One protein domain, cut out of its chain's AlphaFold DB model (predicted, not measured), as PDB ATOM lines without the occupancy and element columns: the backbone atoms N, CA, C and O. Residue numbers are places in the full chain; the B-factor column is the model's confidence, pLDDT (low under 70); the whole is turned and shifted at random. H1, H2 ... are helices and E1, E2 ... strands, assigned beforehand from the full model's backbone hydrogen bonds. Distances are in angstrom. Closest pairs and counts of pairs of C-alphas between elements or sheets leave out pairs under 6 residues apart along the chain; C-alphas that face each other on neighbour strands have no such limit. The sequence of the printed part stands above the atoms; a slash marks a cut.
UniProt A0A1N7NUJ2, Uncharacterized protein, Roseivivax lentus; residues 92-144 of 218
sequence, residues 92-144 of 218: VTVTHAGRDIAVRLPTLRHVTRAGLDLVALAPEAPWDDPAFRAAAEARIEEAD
ATOM      1  N   VAL A  92     170.092 150.991 176.073       97.88
ATOM      2  CA  VAL A  92     169.338 151.840 176.988       97.88
ATOM      3  C   VAL A  92     169.391 153.278 176.500       97.88
ATOM      4  O   VAL A  92     170.366 153.708 175.889       97.88
ATOM      5  N   THR A  93     168.343 154.042 176.780       98.06
ATOM      6  CA  THR A  93     168.297 155.468 176.448       98.06
ATOM      7  C   THR A  93     168.714 156.298 177.654       98.06
ATOM      8  O   THR A  93     168.133 156.159 178.731       98.06
ATOM      9  N   VAL A  94     169.685 157.188 177.468       98.19
ATOM     10  CA  VAL A  94     170.147 158.146 178.476       98.19
ATOM     11  C   VAL A  94     169.805 159.550 177.996       98.19
ATOM     12  O   VAL A  94     170.298 159.993 176.960       98.19
ATOM     13  N   THR A  95     168.960 160.256 178.744       97.44
ATOM     14  CA  THR A  95     168.616 161.649 178.442       97.44
ATOM     15  C   THR A  95     169.650 162.576 179.071       97.44
ATOM     16  O   THR A  95     169.837 162.571 180.287       97.44
ATOM     17  N   HIS A  96     170.306 163.402 178.260       95.69
ATOM     18  CA  HIS A  96     171.320 164.347 178.713       95.69
ATOM     19  C   HIS A  96     171.269 165.639 177.893       95.69
ATOM     20  O   HIS A  96     171.189 165.609 176.667       95.69
ATOM     21  N   ALA A  97     171.262 166.787 178.579       93.94
ATOM     22  CA  ALA A  97     171.111 168.112 177.963       93.94
ATOM     23  C   ALA A  97     169.926 168.210 176.966       93.94
ATOM     24  O   ALA A  97     170.019 168.864 175.927       93.94
ATOM     25  N   GLY A  98     168.812 167.530 177.268       94.50
ATOM     26  CA  GLY A  98     167.609 167.507 176.424       94.50
ATOM     27  C   GLY A  98     167.702 166.621 175.174       94.50
ATOM     28  O   GLY A  98     166.822 166.701 174.320       94.50
ATOM     29  N   ARG A  99     168.745 165.793 175.046       95.75
ATOM     30  CA  ARG A  99     168.900 164.807 173.970       95.75
ATOM     31  C   ARG A  99     168.838 163.395 174.529       95.75
ATOM     32  O   ARG A  99     169.416 163.129 175.578       95.75
ATOM     33  N   ASP A 100     168.205 162.502 173.784       97.69
ATOM     34  CA  ASP A 100     168.191 161.074 174.079       97.69
ATOM     35  C   ASP A 100     169.330 160.385 173.329       97.69
ATOM     36  O   ASP A 100     169.419 160.453 172.102       97.69
ATOM     37  N   ILE A 101     170.217 159.739 174.082       98.25
ATOM     38  CA  ILE A 101     171.402 159.057 173.565       98.25
ATOM     39  C   ILE A 101     171.235 157.559 173.820       98.25
ATOM     40  O   ILE A 101     171.033 157.136 174.959       98.25
ATOM     41  N   ALA A 102     171.300 156.756 172.759       98.19
ATOM     42  CA  ALA A 102     171.283 155.301 172.864       98.19
ATOM     43  C   ALA A 102     172.668 154.785 173.282       98.19
ATOM     44  O   ALA A 102     173.673 155.102 172.646       98.19
ATOM     45  N   VAL A 103     172.708 153.985 174.344       98.44
ATOM     46  CA  VAL A 103     173.918 153.363 174.888       98.44
ATOM     47  C   VAL A 103     173.743 151.851 174.865       98.44
ATOM     48  O   VAL A 103     172.812 151.317 175.467       98.44
ATOM     49  N   ARG A 104     174.631 151.143 174.166       97.94
ATOM     50  CA  ARG A 104     174.580 149.677 174.058       97.94
ATOM     51  C   ARG A 104     174.894 149.014 175.396       97.94
ATOM     52  O   ARG A 104     175.754 149.485 176.139       97.94
ATOM     53  N   LEU A 105     174.262 147.872 175.662       97.31
ATOM     54  CA  LEU A 105     174.713 147.008 176.749       97.31
ATOM     55  C   LEU A 105     176.118 146.465 176.431       97.31
ATOM     56  O   LEU A 105     176.400 146.113 175.278       97.31
ATOM     57  N   PRO A 106     177.017 146.400 177.426       96.88
ATOM     58  CA  PRO A 106     178.387 145.975 177.197       96.88
ATOM     59  C   PRO A 106     178.450 144.478 176.869       96.88
ATOM     60  O   PRO A 106     177.690 143.682 177.412       96.88
ATOM     61  N   THR A 107     179.384 144.096 175.996       96.94
ATOM     62  CA  THR A 107     179.709 142.710 175.617       96.94
ATOM     63  C   THR A 107     181.220 142.528 175.757       96.94
ATOM     64  O   THR A 107     181.947 143.511 175.938       96.94
ATOM     65  N   LEU A 108     181.738 141.305 175.616       96.06
ATOM     66  CA  LEU A 108     183.189 141.073 175.673       96.06
ATOM     67  C   LEU A 108     183.980 141.791 174.566       96.06
ATOM     68  O   LEU A 108     185.175 142.038 174.746       96.06
ATOM     69  N   ARG A 109     183.335 142.185 173.456       95.56
ATOM     70  CA  ARG A 109     183.965 143.016 172.411       95.56
ATOM     71  C   ARG A 109     184.272 144.433 172.876       95.56
ATOM     72  O   ARG A 109     185.184 145.052 172.342       95.56
ATOM     73  N   HIS A 110     183.531 144.930 173.863       96.50
ATOM     74  CA  HIS A 110     183.736 146.260 174.429       96.50
ATOM     75  C   HIS A 110     184.744 146.244 175.587       96.50
ATOM     76  O   HIS A 110     185.119 147.300 176.077       96.50
ATOM     77  N   VAL A 111     185.204 145.076 176.052       94.75
ATOM     78  CA  VAL A 111     186.148 144.988 177.174       94.75
ATOM     79  C   VAL A 111     187.580 144.863 176.663       94.75
ATOM     80  O   VAL A 111     187.940 143.935 175.932       94.75
ATOM     81  N   THR A 112     188.425 145.789 177.102       92.12
ATOM     82  CA  THR A 112     189.861 145.825 176.820       92.12
ATOM     83  C   THR A 112     190.663 145.567 178.097       92.12
ATOM     84  O   THR A 112     190.119 145.513 179.198       92.12
ATOM     85  N   ARG A 113     191.995 145.467 177.983       85.19
ATOM     86  CA  ARG A 113     192.875 145.408 179.167       85.19
ATOM     87  C   ARG A 113     192.826 146.673 180.028       85.19
ATOM     88  O   ARG A 113     193.135 146.596 181.209       85.19
ATOM     89  N   ALA A 114     192.454 147.812 179.443       88.50
ATOM     90  CA  ALA A 114     192.303 149.079 180.151       88.50
ATOM     91  C   ALA A 114     190.917 149.235 180.808       88.50
ATOM     92  O   ALA A 114     190.680 150.223 181.497       88.50
ATOM     93  N   GLY A 115     190.013 148.272 180.604       91.31
ATOM     94  CA  GLY A 115     188.626 148.325 181.055       91.31
ATOM     95  C   GLY A 115     187.639 148.406 179.894       91.31
ATOM     96  O   GLY A 115     187.962 148.066 178.751       91.31
ATOM     97  N   LEU A 116     186.417 148.827 180.210       93.62
ATOM     98  CA  LEU A 116     185.319 148.955 179.259       93.62
ATOM     99  C   LEU A 116     185.558 150.137 178.306       93.62
ATOM    100  O   LEU A 116     185.739 151.271 178.747       93.62
ATOM    101  N   ASP A 117     185.542 149.869 177.004       95.94
ATOM    102  CA  ASP A 117     185.560 150.875 175.947       95.94
ATOM    103  C   ASP A 117     184.182 151.539 175.861       95.94
ATOM    104  O   ASP A 117     183.265 151.054 175.196       95.94
ATOM    105  N   LEU A 118     184.035 152.647 176.587       95.56
ATOM    106  CA  LEU A 118     182.792 153.409 176.645       95.56
ATOM    107  C   LEU A 118     182.417 154.000 175.278       95.56
ATOM    108  O   LEU A 118     181.242 154.012 174.915       95.56
ATOM    109  N   VAL A 119     183.407 154.421 174.482       95.69
ATOM    110  CA  VAL A 119     183.173 155.006 173.153       95.69
ATOM    111  C   VAL A 119     182.533 153.974 172.225       95.69
ATOM    112  O   VAL A 119     181.609 154.305 171.485       95.69
ATOM    113  N   ALA A 120     182.939 152.705 172.316       96.31
ATOM    114  CA  ALA A 120     182.305 151.629 171.555       96.31
ATOM    115  C   ALA A 120     180.826 151.394 171.931       96.31
ATOM    116  O   ALA A 120     180.052 150.920 171.094       96.31
ATOM    117  N   LEU A 121     180.401 151.749 173.153       97.06
ATOM    118  CA  LEU A 121     179.000 151.626 173.579       97.06
ATOM    119  C   LEU A 121     178.104 152.712 172.979       97.06
ATOM    120  O   LEU A 121     176.935 152.444 172.688       97.06
ATOM    121  N   ALA A 122     178.645 153.922 172.816       97.69
ATOM    122  CA  ALA A 122     177.984 155.064 172.193       97.69
ATOM    123  C   ALA A 122     179.037 156.088 171.710       97.69
ATOM    124  O   ALA A 122     179.526 156.871 172.527       97.69
ATOM    125  N   PRO A 123     179.384 156.114 170.407       96.25
ATOM    126  CA  PRO A 123     180.468 156.966 169.898       96.25
ATOM    127  C   PRO A 123     180.221 158.472 170.043       96.25
ATOM    128  O   PRO A 123     181.153 159.229 170.280       96.25
ATOM    129  N   GLU A 124     178.961 158.894 169.927       93.94
ATOM    130  CA  GLU A 124     178.550 160.308 169.959       93.94
ATOM    131  C   GLU A 124     178.238 160.815 171.378       93.94
ATOM    132  O   GLU A 124     177.725 161.922 171.560       93.94
ATOM    133  N   ALA A 125     178.466 159.986 172.398       97.25
ATOM    134  CA  ALA A 125     178.094 160.304 173.765       97.25
ATOM    135  C   ALA A 125     179.184 161.112 174.498       97.25
ATOM    136  O   ALA A 125     180.375 160.839 174.320       97.25
ATOM    137  N   PRO A 126     178.804 162.067 175.369       97.38
ATOM    138  CA  PRO A 126     179.745 162.885 176.132       97.38
ATOM    139  C   PRO A 126     180.285 162.110 177.345       97.38
ATOM    140  O   PRO A 126     179.933 162.376 178.490       97.38
ATOM    141  N   TRP A 127     181.114 161.090 177.103       96.38
ATOM    142  CA  TRP A 127     181.687 160.244 178.161       96.38
ATOM    143  C   TRP A 127     182.656 160.975 179.100       96.38
ATOM    144  O   TRP A 127     182.977 160.460 180.173       96.38
ATOM    145  N   ASP A 128     183.129 162.152 178.697       96.62
ATOM    146  CA  ASP A 128     183.912 163.075 179.514       96.62
ATOM    147  C   ASP A 128     183.063 163.813 180.560       96.62
ATOM    148  O   ASP A 128     183.610 164.245 181.576       96.62
ATOM    149  N   ASP A 129     181.742 163.899 180.367       97.56
ATOM    150  CA  ASP A 129     180.808 164.423 181.359       97.56
ATOM    151  C   ASP A 129     180.504 163.359 182.442       97.56
ATOM    152  O   ASP A 129     179.862 162.333 182.163       97.56
ATOM    153  N   PRO A 130     180.896 163.591 183.713       97.12
ATOM    154  CA  PRO A 130     180.632 162.651 184.799       97.12
ATOM    155  C   PRO A 130     179.141 162.390 185.046       97.12
ATOM    156  O   PRO A 130     178.778 161.287 185.458       97.12
ATOM    157  N   ALA A 131     178.269 163.373 184.798       97.25
ATOM    158  CA  ALA A 131     176.829 163.229 184.979       97.25
ATOM    159  C   ALA A 131     176.223 162.317 183.907       97.25
ATOM    160  O   ALA A 131     175.379 161.478 184.228       97.25
ATOM    161  N   PHE A 132     176.677 162.432 182.652       98.25
ATOM    162  CA  PHE A 132     176.284 161.486 181.607       98.25
ATOM    163  C   PHE A 132     176.774 160.076 181.937       98.25
ATOM    164  O   PHE A 132     175.987 159.130 181.889       98.25
ATOM    165  N   ARG A 133     178.047 159.935 182.329       97.56
ATOM    166  CA  ARG A 133     178.634 158.631 182.662       97.56
ATOM    167  C   ARG A 133     177.875 157.928 183.790       97.56
ATOM    168  O   ARG A 133     177.524 156.763 183.633       97.56
ATOM    169  N   ALA A 134     177.576 158.637 184.878       97.25
ATOM    170  CA  ALA A 134     176.809 158.088 185.995       97.25
ATOM    171  C   ALA A 134     175.373 157.714 185.587       97.25
ATOM    172  O   ALA A 134     174.861 156.672 185.995       97.25
ATOM    173  N   ALA A 135     174.720 158.528 184.749       98.00
ATOM    174  CA  ALA A 135     173.387 158.216 184.240       98.00
ATOM    175  C   ALA A 135     173.392 156.981 183.322       98.00
ATOM    176  O   ALA A 135     172.490 156.151 183.409       98.00
ATOM    177  N   ALA A 136     174.407 156.836 182.468       98.06
ATOM    178  CA  ALA A 136     174.571 155.665 181.614       98.06
ATOM    179  C   ALA A 136     174.809 154.391 182.430       98.06
ATOM    180  O   ALA A 136     174.149 153.386 182.178       98.06
ATOM    181  N   GLU A 137     175.685 154.446 183.437       97.12
ATOM    182  CA  GLU A 137     175.935 153.338 184.366       97.12
ATOM    183  C   GLU A 137     174.645 152.891 185.065       97.12
ATOM    184  O   GLU A 137     174.265 151.728 184.950       97.12
ATOM    185  N   ALA A 138     173.900 153.828 185.659       97.25
ATOM    186  CA  ALA A 138     172.637 153.526 186.330       97.25
ATOM    187  C   ALA A 138     171.591 152.915 185.381       97.25
ATOM    188  O   ALA A 138     170.868 151.997 185.760       97.25
ATOM    189  N   ARG A 139     171.499 153.394 184.131       98.00
ATOM    190  CA  ARG A 139     170.558 152.837 183.144       98.00
ATOM    191  C   ARG A 139     170.969 151.449 182.662       98.00
ATOM    192  O   ARG A 139     170.088 150.625 182.424       98.00
ATOM    193  N   ILE A 140     172.268 151.195 182.510       97.75
ATOM    194  CA  ILE A 140     172.801 149.869 182.176       97.75
ATOM    195  C   ILE A 140     172.519 148.891 183.321       97.75
ATOM    196  O   ILE A 140     172.003 147.808 183.059       97.75
ATOM    197  N   GLU A 141     172.779 149.282 184.569       96.25
ATOM    198  CA  GLU A 141     172.484 148.478 185.762       96.25
ATOM    199  C   GLU A 141     170.982 148.193 185.905       96.25
ATOM    200  O   GLU A 141     170.580 147.058 186.138       96.25
ATOM    201  N   GLU A 142     170.123 149.193 185.694       96.94
ATOM    202  CA  GLU A 142     168.669 149.002 185.729       96.94
ATOM    203  C   GLU A 142     168.189 148.026 184.637       96.94
ATOM    204  O   GLU A 142     167.215 147.287 184.818       96.94
ATOM    205  N   ALA A 143     168.850 148.034 183.477       97.69
ATOM    206  CA  ALA A 143     168.543 147.121 182.388       97.69
ATOM    207  C   ALA A 143     169.087 145.710 182.631       97.69
ATOM    208  O   ALA A 143     168.423 144.749 182.236       97.69
ATOM    209  N   ASP A 144     170.244 145.576 183.278       97.31
ATOM    210  CA  ASP A 144     170.854 144.299 183.640       97.31
ATOM    211  C   ASP A 144     171.452 144.340 185.062       97.31
ATOM    212  O   ASP A 144     172.647 144.602 185.236       97.31
TER     213      ASP A 144
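AT A GLANCE: This is residues 92 to 144 of the 218 residues of an uncharacterized protein of Roseivivax lentus (UniProt A0A1N7NUJ2). A two-stranded antiparallel hairpin, E1 and E2, has the long helix H2 packed on it, chiefly on E1. From the end of E2 a long loop, residues 105 to 117, runs out to a turn near Arg 113 and folds back to the short helix H1, which lies close to the end of E2; the hairpin's turn and this loop lie at opposite ends of the longest axis. The printed part has 53 residues, with two named strands and two named helices in the order E1, E2, H1, H2, and its class is mixed, helices and strands. It is compact, with a radius of gyration of the C-alphas of 10.6 A and spans of 33 by 23 by 15 A.

HOW THE PARTS SIT: E1, residues 92 to 96, and E2, residues 99 to 104, form a hairpin and are antiparallel, with 147 degrees between their directions. N 94 and O 101 are 2.8 A apart and N 99 and O 96 are 2.9 A apart, both within hydrogen-bond range. H2, residues 130 to 143, has 10 pairs of C-alphas within 8 A of E1; the closest are those of Val 94 and Ala 136, at 6.0 A. With E2 it has 1 such pair, Val 103 and Ala 136, at 7.1 A. H1, residues 118 to 121, comes closest to E2 at the C-alphas of Arg 104 and Leu 121, 4.9 A apart. H1 is apart from E1 and from H2. In H2 every O i to N i+4 pair is within hydrogen-bond range; H1 is too short for such a pair.

IN THESE COORDINATES: E1 measures 12.8 A and begins at C-alpha 92, (169.338, 151.840, 176.988). E2 measures 16.2 A, H1 5.2 A and H2 19.8 A. H2 ends at C-alpha 143, (168.543, 147.121, 182.388).

THE WHOLE: The two C-alphas farthest apart, those of Gly 98 and Arg 113, are 33.7 A apart. The link from E2 to H1 is long, and within it residues 111 to 112 pair with 115 to 116, antiparallel. The printed part has no cut, and no printed residue is under 70 in pLDDT.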